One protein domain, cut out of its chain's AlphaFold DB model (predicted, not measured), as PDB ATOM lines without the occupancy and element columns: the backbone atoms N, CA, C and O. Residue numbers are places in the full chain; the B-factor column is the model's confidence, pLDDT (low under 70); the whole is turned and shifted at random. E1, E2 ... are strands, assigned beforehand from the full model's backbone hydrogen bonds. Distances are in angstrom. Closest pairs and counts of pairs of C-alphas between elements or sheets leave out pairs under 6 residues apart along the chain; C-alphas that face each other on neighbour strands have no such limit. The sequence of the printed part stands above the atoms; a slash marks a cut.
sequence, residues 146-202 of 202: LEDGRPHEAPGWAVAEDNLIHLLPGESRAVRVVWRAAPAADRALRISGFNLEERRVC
ATOM      1  N   LEU A 146      52.368  23.227  -6.313       71.00
ATOM      2  CA  LEU A 146      51.005  23.399  -6.844       71.00
ATOM      3  C   LEU A 146      50.939  24.604  -7.797       71.00
ATOM      4  O   LEU A 146      51.231  25.727  -7.404       71.00
ATOM      5  N   GLU A 147      50.502  24.404  -9.039       78.94
ATOM      6  CA  GLU A 147      50.555  25.433 -10.088       78.94
ATOM      7  C   GLU A 147      49.292  25.469 -10.970       78.94
ATOM      8  O   GLU A 147      48.453  24.567 -10.934       78.94
ATOM      9  N   ASP A 148      49.157  26.510 -11.800       86.06
ATOM     10  CA  ASP A 148      48.159  26.544 -12.879       86.06
ATOM     11  C   ASP A 148      48.549  25.527 -13.966       86.06
ATOM     12  O   ASP A 148      49.633  25.596 -14.542       86.06
ATOM     13  N   GLY A 149      47.679  24.551 -14.225       84.00
ATOM     14  CA  GLY A 149      47.941  23.429 -15.130       84.00
ATOM     15  C   GLY A 149      47.534  23.669 -16.585       84.00
ATOM     16  O   GLY A 149      47.566  22.732 -17.389       84.00
ATOM     17  N   ARG A 150      47.102  24.889 -16.923       88.69
ATOM     18  CA  ARG A 150      46.607  25.270 -18.255       88.69
ATOM     19  C   ARG A 150      47.742  25.802 -19.146       88.69
ATOM     20  O   ARG A 150      48.797  26.170 -18.635       88.69
ATOM     21  N   PRO A 151      47.552  25.862 -20.480       83.69
ATOM     22  CA  PRO A 151      48.512  26.500 -21.380       83.69
ATOM     23  C   PRO A 151      48.778  27.956 -20.985       83.69
ATOM     24  O   PRO A 151      47.862  28.651 -20.546       83.69
ATOM     25  N   HIS A 152      50.006  28.437 -21.185       73.88
ATOM     26  CA  HIS A 152      50.391  29.809 -20.833       73.88
ATOM     27  C   HIS A 152      49.576  30.878 -21.574       73.88
ATOM     28  O   HIS A 152      49.450  32.001 -21.091       73.88
ATOM     29  N   GLU A 153      49.010  30.539 -22.734       84.44
ATOM     30  CA  GLU A 153      48.173  31.428 -23.538       84.44
ATOM     31  C   GLU A 153      46.705  31.441 -23.088       84.44
ATOM     32  O   GLU A 153      45.905  32.228 -23.604       84.44
ATOM     33  N   ALA A 154      46.323  30.566 -22.150       86.00
ATOM     34  CA  ALA A 154      44.957  30.491 -21.661       86.00
ATOM     35  C   ALA A 154      44.575  31.790 -20.927       86.00
ATOM     36  O   ALA A 154      45.366  32.336 -20.155       86.00
ATOM     37  N   PRO A 155      43.346  32.298 -21.122       87.50
ATOM     38  CA  PRO A 155      42.911  33.506 -20.444       87.50
ATOM     39  C   PRO A 155      42.830  33.294 -18.926       87.50
ATOM     40  O   PRO A 155      42.310  32.286 -18.429       87.50
ATOM     41  N   GLY A 156      43.318  34.292 -18.188       89.44
ATOM     42  CA  GLY A 156      43.292  34.307 -16.729       89.44
ATOM     43  C   GLY A 156      44.333  33.403 -16.067       89.44
ATOM     44  O   GLY A 156      45.095  32.724 -16.741       89.44
ATOM     45  N   TRP A 157      44.354  33.369 -14.735       88.06
ATOM     46  CA  TRP A 157      45.316  32.579 -13.952       88.06
ATOM     47  C   TRP A 157      44.735  32.110 -12.614       88.06
ATOM     48  O   TRP A 157      43.807  32.725 -12.067       88.06
ATOM     49  N   ALA A 158      45.289  31.020 -12.089       89.25
ATOM     50  CA  ALA A 158      45.083  30.579 -10.715       89.25
ATOM     51  C   ALA A 158      46.004  31.345  -9.750       89.25
ATOM     52  O   ALA A 158      47.164  31.617 -10.047       89.25
ATOM     53  N   VAL A 159      45.487  31.679  -8.568       83.44
ATOM     54  CA  VAL A 159      46.269  32.174  -7.430       83.44
ATOM     55  C   VAL A 159      45.973  31.257  -6.254       83.44
ATOM     56  O   VAL A 159      44.881  31.327  -5.687       83.44
ATOM     57  N   ALA A 160      46.915  30.379  -5.924       81.19
ATOM     58  CA  ALA A 160      46.837  29.568  -4.718       81.19
ATOM     59  C   ALA A 160      47.282  30.398  -3.507       81.19
ATOM     60  O   ALA A 160      48.199  31.210  -3.615       81.19
ATOM     61  N   GLU A 161      46.611  30.224  -2.368       75.75
ATOM     62  CA  GLU A 161      47.041  30.845  -1.107       75.75
ATOM     63  C   GLU A 161      48.380  30.280  -0.609       75.75
ATOM     64  O   GLU A 161      49.084  30.964   0.127       75.75
ATOM     65  N   ASP A 162      48.723  29.065  -1.046       66.12
ATOM     66  CA  ASP A 162      49.990  28.379  -0.814       66.12
ATOM     67  C   ASP A 162      50.282  27.455  -2.010       66.12
ATOM     68  O   ASP A 162      49.371  26.793  -2.513       66.12
ATOM     69  N   ASN A 163      51.516  27.444  -2.511       62.81
ATOM     70  CA  ASN A 163      51.897  26.732  -3.735       62.81
ATOM     71  C   ASN A 163      53.124  25.819  -3.582       62.81
ATOM     72  O   ASN A 163      53.488  25.132  -4.538       62.81
ATOM     73  N   LEU A 164      53.720  25.772  -2.390       64.31
ATOM     74  CA  LEU A 164      54.746  24.813  -1.997       64.31
ATOM     75  C   LEU A 164      54.216  24.085  -0.761       64.31
ATOM     76  O   LEU A 164      54.175  24.635   0.334       64.31
ATOM     77  N   ILE A 165      53.730  22.868  -0.963       60.94
ATOM     78  CA  ILE A 165      52.962  22.134   0.045       60.94
ATOM     79  C   ILE A 165      53.627  20.792   0.212       60.94
ATOM     80  O   ILE A 165      53.893  20.133  -0.790       60.94
ATOM     81  N   HIS A 166      53.824  20.349   1.442       49.38
ATOM     82  CA  HIS A 166      54.249  18.984   1.676       49.38
ATOM     83  C   HIS A 166      53.131  18.256   2.418       49.38
ATOM     84  O   HIS A 166      52.184  18.868   2.915       49.38
ATOM     85  N   LEU A 167      53.106  16.940   2.252       45.28
ATOM     86  CA  LEU A 167      52.055  16.066   2.753       45.28
ATOM     87  C   LEU A 167      52.705  14.717   3.026       45.28
ATOM     88  O   LEU A 167      53.415  14.207   2.158       45.28
ATOM     89  N   LEU A 168      52.436  14.133   4.190       39.59
ATOM     90  CA  LEU A 168      52.844  12.763   4.499       39.59
ATOM     91  C   LEU A 168      51.866  11.738   3.881       39.59
ATOM     92  O   LEU A 168      50.753  12.092   3.466       39.59
ATOM     93  N   PRO A 169      52.211  10.434   3.853       39.53
ATOM     94  CA  PRO A 169      51.317   9.397   3.353       39.53
ATOM     95  C   PRO A 169      49.988   9.355   4.123       39.53
ATOM     96  O   PRO A 169      49.940   9.038   5.309       39.53
ATOM     97  N   GLY A 170      48.888   9.643   3.418       39.91
ATOM     98  CA  GLY A 170      47.528   9.638   3.971       39.91
ATOM     99  C   GLY A 170      47.036  10.984   4.513       39.91
ATOM    100  O   GLY A 170      45.867  11.079   4.889       39.91
ATOM    101  N   GLU A 171      47.870  12.026   4.521       44.47
ATOM    102  CA  GLU A 171      47.445  13.374   4.898       44.47
ATOM    103  C   GLU A 171      46.686  14.090   3.776       44.47
ATOM    104  O   GLU A 171      46.729  13.732   2.597       44.47
ATOM    105  N   SER A 172      45.922  15.115   4.150       64.94
ATOM    106  CA  SER A 172      45.184  15.960   3.214       64.94
ATOM    107  C   SER A 172      45.156  17.395   3.720       64.94
ATOM    108  O   SER A 172      44.829  17.642   4.879       64.94
ATOM    109  N   ARG A 173      45.447  18.350   2.832       68.88
ATOM    110  CA  ARG A 173      45.390  19.789   3.112       68.88
ATOM    111  C   ARG A 173      44.443  20.472   2.134       68.88
ATOM    112  O   ARG A 173      44.482  20.212   0.934       68.88
ATOM    113  N   ALA A 174      43.591  21.353   2.653       83.81
ATOM    114  CA  ALA A 174      42.772  22.227   1.826       83.81
ATOM    115  C   ALA A 174      43.570  23.490   1.491       83.81
ATOM    116  O   ALA A 174      44.087  24.142   2.395       83.81
ATOM    117  N   VAL A 175      43.643  23.829   0.205       79.44
ATOM    118  CA  VAL A 175      44.302  25.043  -0.287       79.44
ATOM    119  C   VAL A 175      43.293  25.851  -1.081       79.44
ATOM    120  O   VAL A 175      42.668  25.352  -2.021       79.44
ATOM    121  N   ARG A 176      43.103  27.111  -0.701       86.75
ATOM    122  CA  ARG A 176      42.253  28.033  -1.448       86.75
ATOM    123  C   ARG A 176      42.945  28.442  -2.738       86.75
ATOM    124  O   ARG A 176      44.029  29.018  -2.722       86.75
ATOM    125  N   VAL A 177      42.244  28.250  -3.850       88.75
ATOM    126  CA  VAL A 177      42.662  28.752  -5.159       88.75
ATOM    127  C   VAL A 177      41.638  29.752  -5.673       88.75
ATOM    128  O   VAL A 177      40.451  29.449  -5.817       88.75
ATOM    129  N   VAL A 178      42.101  30.965  -5.954       92.56
ATOM    130  CA  VAL A 178      41.306  32.029  -6.564       92.56
ATOM    131  C   VAL A 178      41.623  32.092  -8.048       92.56
ATOM    132  O   VAL A 178      42.745  32.373  -8.453       92.56
ATOM    133  N   TRP A 179      40.600  31.887  -8.865       91.69
ATOM    134  CA  TRP A 179      40.702  31.977 -10.314       91.69
ATOM    135  C   TRP A 179      40.344  33.379 -10.787       91.69
ATOM    136  O   TRP A 179      39.232  33.859 -10.545       91.69
ATOM    137  N   ARG A 180      41.265  34.038 -11.490       90.88
ATOM    138  CA  ARG A 180      41.048  35.374 -12.054       90.88
ATOM    139  C   ARG A 180      40.921  35.274 -13.559       90.88
ATOM    140  O   ARG A 180      41.852  34.824 -14.209       90.88
ATOM    141  N   ALA A 181      39.772  35.680 -14.100       90.06
ATOM    142  CA  ALA A 181      39.483  35.686 -15.540       90.06
ATOM    143  C   ALA A 181      39.638  34.326 -16.264       90.06
ATOM    144  O   ALA A 181      39.632  34.286 -17.490       90.06
ATOM    145  N   ALA A 182      39.733  33.219 -15.518       90.00
ATOM    146  CA  ALA A 182      39.795  31.862 -16.048       90.00
ATOM    147  C   ALA A 182      38.377  31.265 -16.192       90.00
ATOM    148  O   ALA A 182      37.668  31.162 -15.170       90.00
ATOM    149  N   PRO A 183      37.954  30.862 -17.410       90.56
ATOM    150  CA  PRO A 183      36.673  30.199 -17.643       90.56
ATOM    151  C   PRO A 183      36.541  28.945 -16.783       90.56
ATOM    152  O   PRO A 183      37.479  28.164 -16.684       90.56
ATOM    153  N   ALA A 184      35.378  28.740 -16.161       87.25
ATOM    154  CA  ALA A 184      35.171  27.617 -15.241       87.25
ATOM    155  C   ALA A 184      35.397  26.248 -15.902       87.25
ATOM    156  O   ALA A 184      35.927  25.356 -15.254       87.25
ATOM    157  N   ALA A 185      35.041  26.115 -17.184       87.12
ATOM    158  CA  ALA A 185      35.217  24.887 -17.956       87.12
ATOM    159  C   ALA A 185      36.689  24.529 -18.231       87.12
ATOM    160  O   ALA A 185      36.977  23.376 -18.533       87.12
ATOM    161  N   ASP A 186      37.601  25.497 -18.097       85.06
ATOM    162  CA  ASP A 186      39.006  25.337 -18.477       85.06
ATOM    163  C   ASP A 186      39.937  25.248 -17.263       85.06
ATOM    164  O   ASP A 186      41.132  25.031 -17.440       85.06
ATOM    165  N   ARG A 187      39.428  25.460 -16.040       92.94
ATOM    166  CA  ARG A 187      40.227  25.476 -14.803       92.94
ATOM    167  C   ARG A 187      40.889  24.121 -14.589       92.94
ATOM    168  O   ARG A 187      40.224  23.095 -14.603       92.94
ATOM    169  N   ALA A 188      42.199  24.143 -14.378       91.19
ATOM    170  CA  ALA A 188      42.970  22.956 -14.060       91.19
ATOM    171  C   ALA A 188      44.174  23.348 -13.208       91.19
ATOM    172  O   ALA A 188      44.942  24.230 -13.587       91.19
ATOM    173  N   LEU A 189      44.348  22.688 -12.069       88.69
ATOM    174  CA  LEU A 189      45.562  22.769 -11.269       88.69
ATOM    175  C   LEU A 189      46.488  21.624 -11.641       88.69
ATOM    176  O   LEU A 189      46.041  20.497 -11.861       88.69
ATOM    177  N   ARG A 190      47.780  21.923 -11.683       82.94
ATOM    178  CA  ARG A 190      48.842  20.931 -11.757       82.94
ATOM    179  C   ARG A 190      49.406  20.746 -10.358       82.94
ATOM    180  O   ARG A 190      49.923  21.689  -9.767       82.94
ATOM    181  N   ILE A 191      49.299  19.527  -9.847       79.69
ATOM    182  CA  ILE A 191      50.022  19.083  -8.661       79.69
ATOM    183  C   ILE A 191      51.233  18.324  -9.180       79.69
ATOM    184  O   ILE A 191      51.094  17.301  -9.856       79.69
ATOM    185  N   SER A 192      52.409  18.854  -8.898       63.38
ATOM    186  CA  SER A 192      53.681  18.271  -9.295       63.38
ATOM    187  C   SER A 192      54.600  18.218  -8.087       63.38
ATOM    188  O   SER A 192      54.425  18.918  -7.100       63.38
ATOM    189  N   GLY A 193      55.595  17.358  -8.131       58.25
ATOM    190  CA  GLY A 193      56.626  17.298  -7.113       58.25
ATOM    191  C   GLY A 193      57.755  16.457  -7.648       58.25
ATOM    192  O   GLY A 193      57.563  15.701  -8.599       58.25
ATOM    193  N   PHE A 194      58.935  16.587  -7.061       45.75
ATOM    194  CA  PHE A 194      60.112  15.929  -7.620       45.75
ATOM    195  C   PHE A 194      60.043  14.386  -7.552       45.75
ATOM    196  O   PHE A 194      60.825  13.734  -8.241       45.75
ATOM    197  N   ASN A 195      59.079  13.836  -6.785       42.12
ATOM    198  CA  ASN A 195      58.874  12.399  -6.521       42.12
ATOM    199  C   ASN A 195      57.410  11.942  -6.719       42.12
ATOM    200  O   ASN A 195      56.995  10.917  -6.171       42.12
ATOM    201  N   LEU A 196      56.580  12.742  -7.396       49.97
ATOM    202  CA  LEU A 196      55.145  12.491  -7.538       49.97
ATOM    203  C   LEU A 196      54.786  12.294  -9.007       49.97
ATOM    204  O   LEU A 196      55.215  13.057  -9.870       49.97
ATOM    205  N   GLU A 197      53.922  11.316  -9.281       51.41
ATOM    206  CA  GLU A 197      53.217  11.281 -10.558       51.41
ATOM    207  C   GLU A 197      52.420  12.581 -10.692       51.41
ATOM    208  O   GLU A 197      51.584  12.890  -9.836       51.41
ATOM    209  N   GLU A 198      52.713  13.356 -11.738       66.94
ATOM    210  CA  GLU A 198      52.014  14.609 -12.001       66.94
ATOM    211  C   GLU A 198      50.513  14.337 -12.110       66.94
ATOM    212  O   GLU A 198      50.068  13.453 -12.846       66.94
ATOM    213  N   ARG A 199      49.716  15.127 -11.390       79.00
ATOM    214  CA  ARG A 199      48.259  15.027 -11.447       79.00
ATOM    215  C   ARG A 199      47.648  16.357 -11.823       79.00
ATOM    216  O   ARG A 199      47.969  17.401 -11.256       79.00
ATOM    217  N   ARG A 200      46.706  16.291 -12.762       82.06
ATOM    218  CA  ARG A 200      45.819  17.404 -13.090       82.06
ATOM    219  C   ARG A 200      44.498  17.243 -12.367       82.06
ATOM    220  O   ARG A 200      43.901  16.168 -12.398       82.06
ATOM    221  N   VAL A 201      44.053  18.323 -11.741       80.81
ATOM    222  CA  VAL A 201      42.785  18.379 -11.014       80.81
ATOM    223  C   VAL A 201      41.956  19.519 -11.598       80.81
ATOM    224  O   VAL A 201      42.430  20.656 -11.627       80.81
ATOM    225  N   CYS A 202      40.760  19.198 -12.096       74.25
ATOM    226  CA  CYS A 202      39.819  20.140 -12.712       74.25
ATOM    227  C   CYS A 202      38.772  20.626 -11.701       74.25
ATOM    228  O   CYS A 202      38.267  19.767 -10.941       74.25
TER     229      CYS A 202
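This is residues 146 to 202 of the 202 residues of the protein "Glyco_hydro_2_N domain-containing protein" of Micromonosporaceae bacterium (UniProt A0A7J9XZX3). With little regular structure, this is a small three-strand sheet, E1, E4 and E5, and a two-strand hairpin, E2 and E3, which meet where E2 comes near E1; residues 167 to 172 stick out. The 57 printed residues include five named strands, E1 to E5 in chain order, holding 19 residues, and no named helix: all strand, both sheets antiparallel. The whole is elongated, 34 by 20 by 17 A, and only just compact, close to loose, with a radius of gyration of the C-alphas of 11.9 A.

Find C-alpha 146 at (51.005, 23.399, -6.844), where E1, residues 146 to 148, begins. E2 is 157 to 160, 9.8 A; E3 is 177 to 180, 9.7 A; E4 is 189 to 193, 13.0 A. E5, 199 to 201, ends at C-alpha 201, (42.785, 18.379, -11.014).

Inner strand E4 is antiparallel to E1 at 141 degrees, with N 147 and O 190 2.9 A apart, within hydrogen-bond range. In hairpin E4 and E5, at 156 degrees, look at N 189 and O 201, 2.8 A; in hairpin E2 and E3, at 155 degrees, at N 159 and O 178, 2.8 A. The closest C-alphas of E1 and E2 are those of Asp 148 and Ala 158, 5.5 A. E3 and E4 are apart.

The C-alphas farthest apart, of Glu 153 and Gly 170, are 35.1 A apart. The printed part has no cut; E2 to E3 is a long link. Residues 162 to 173 and 192 to 198 have pLDDT under 70.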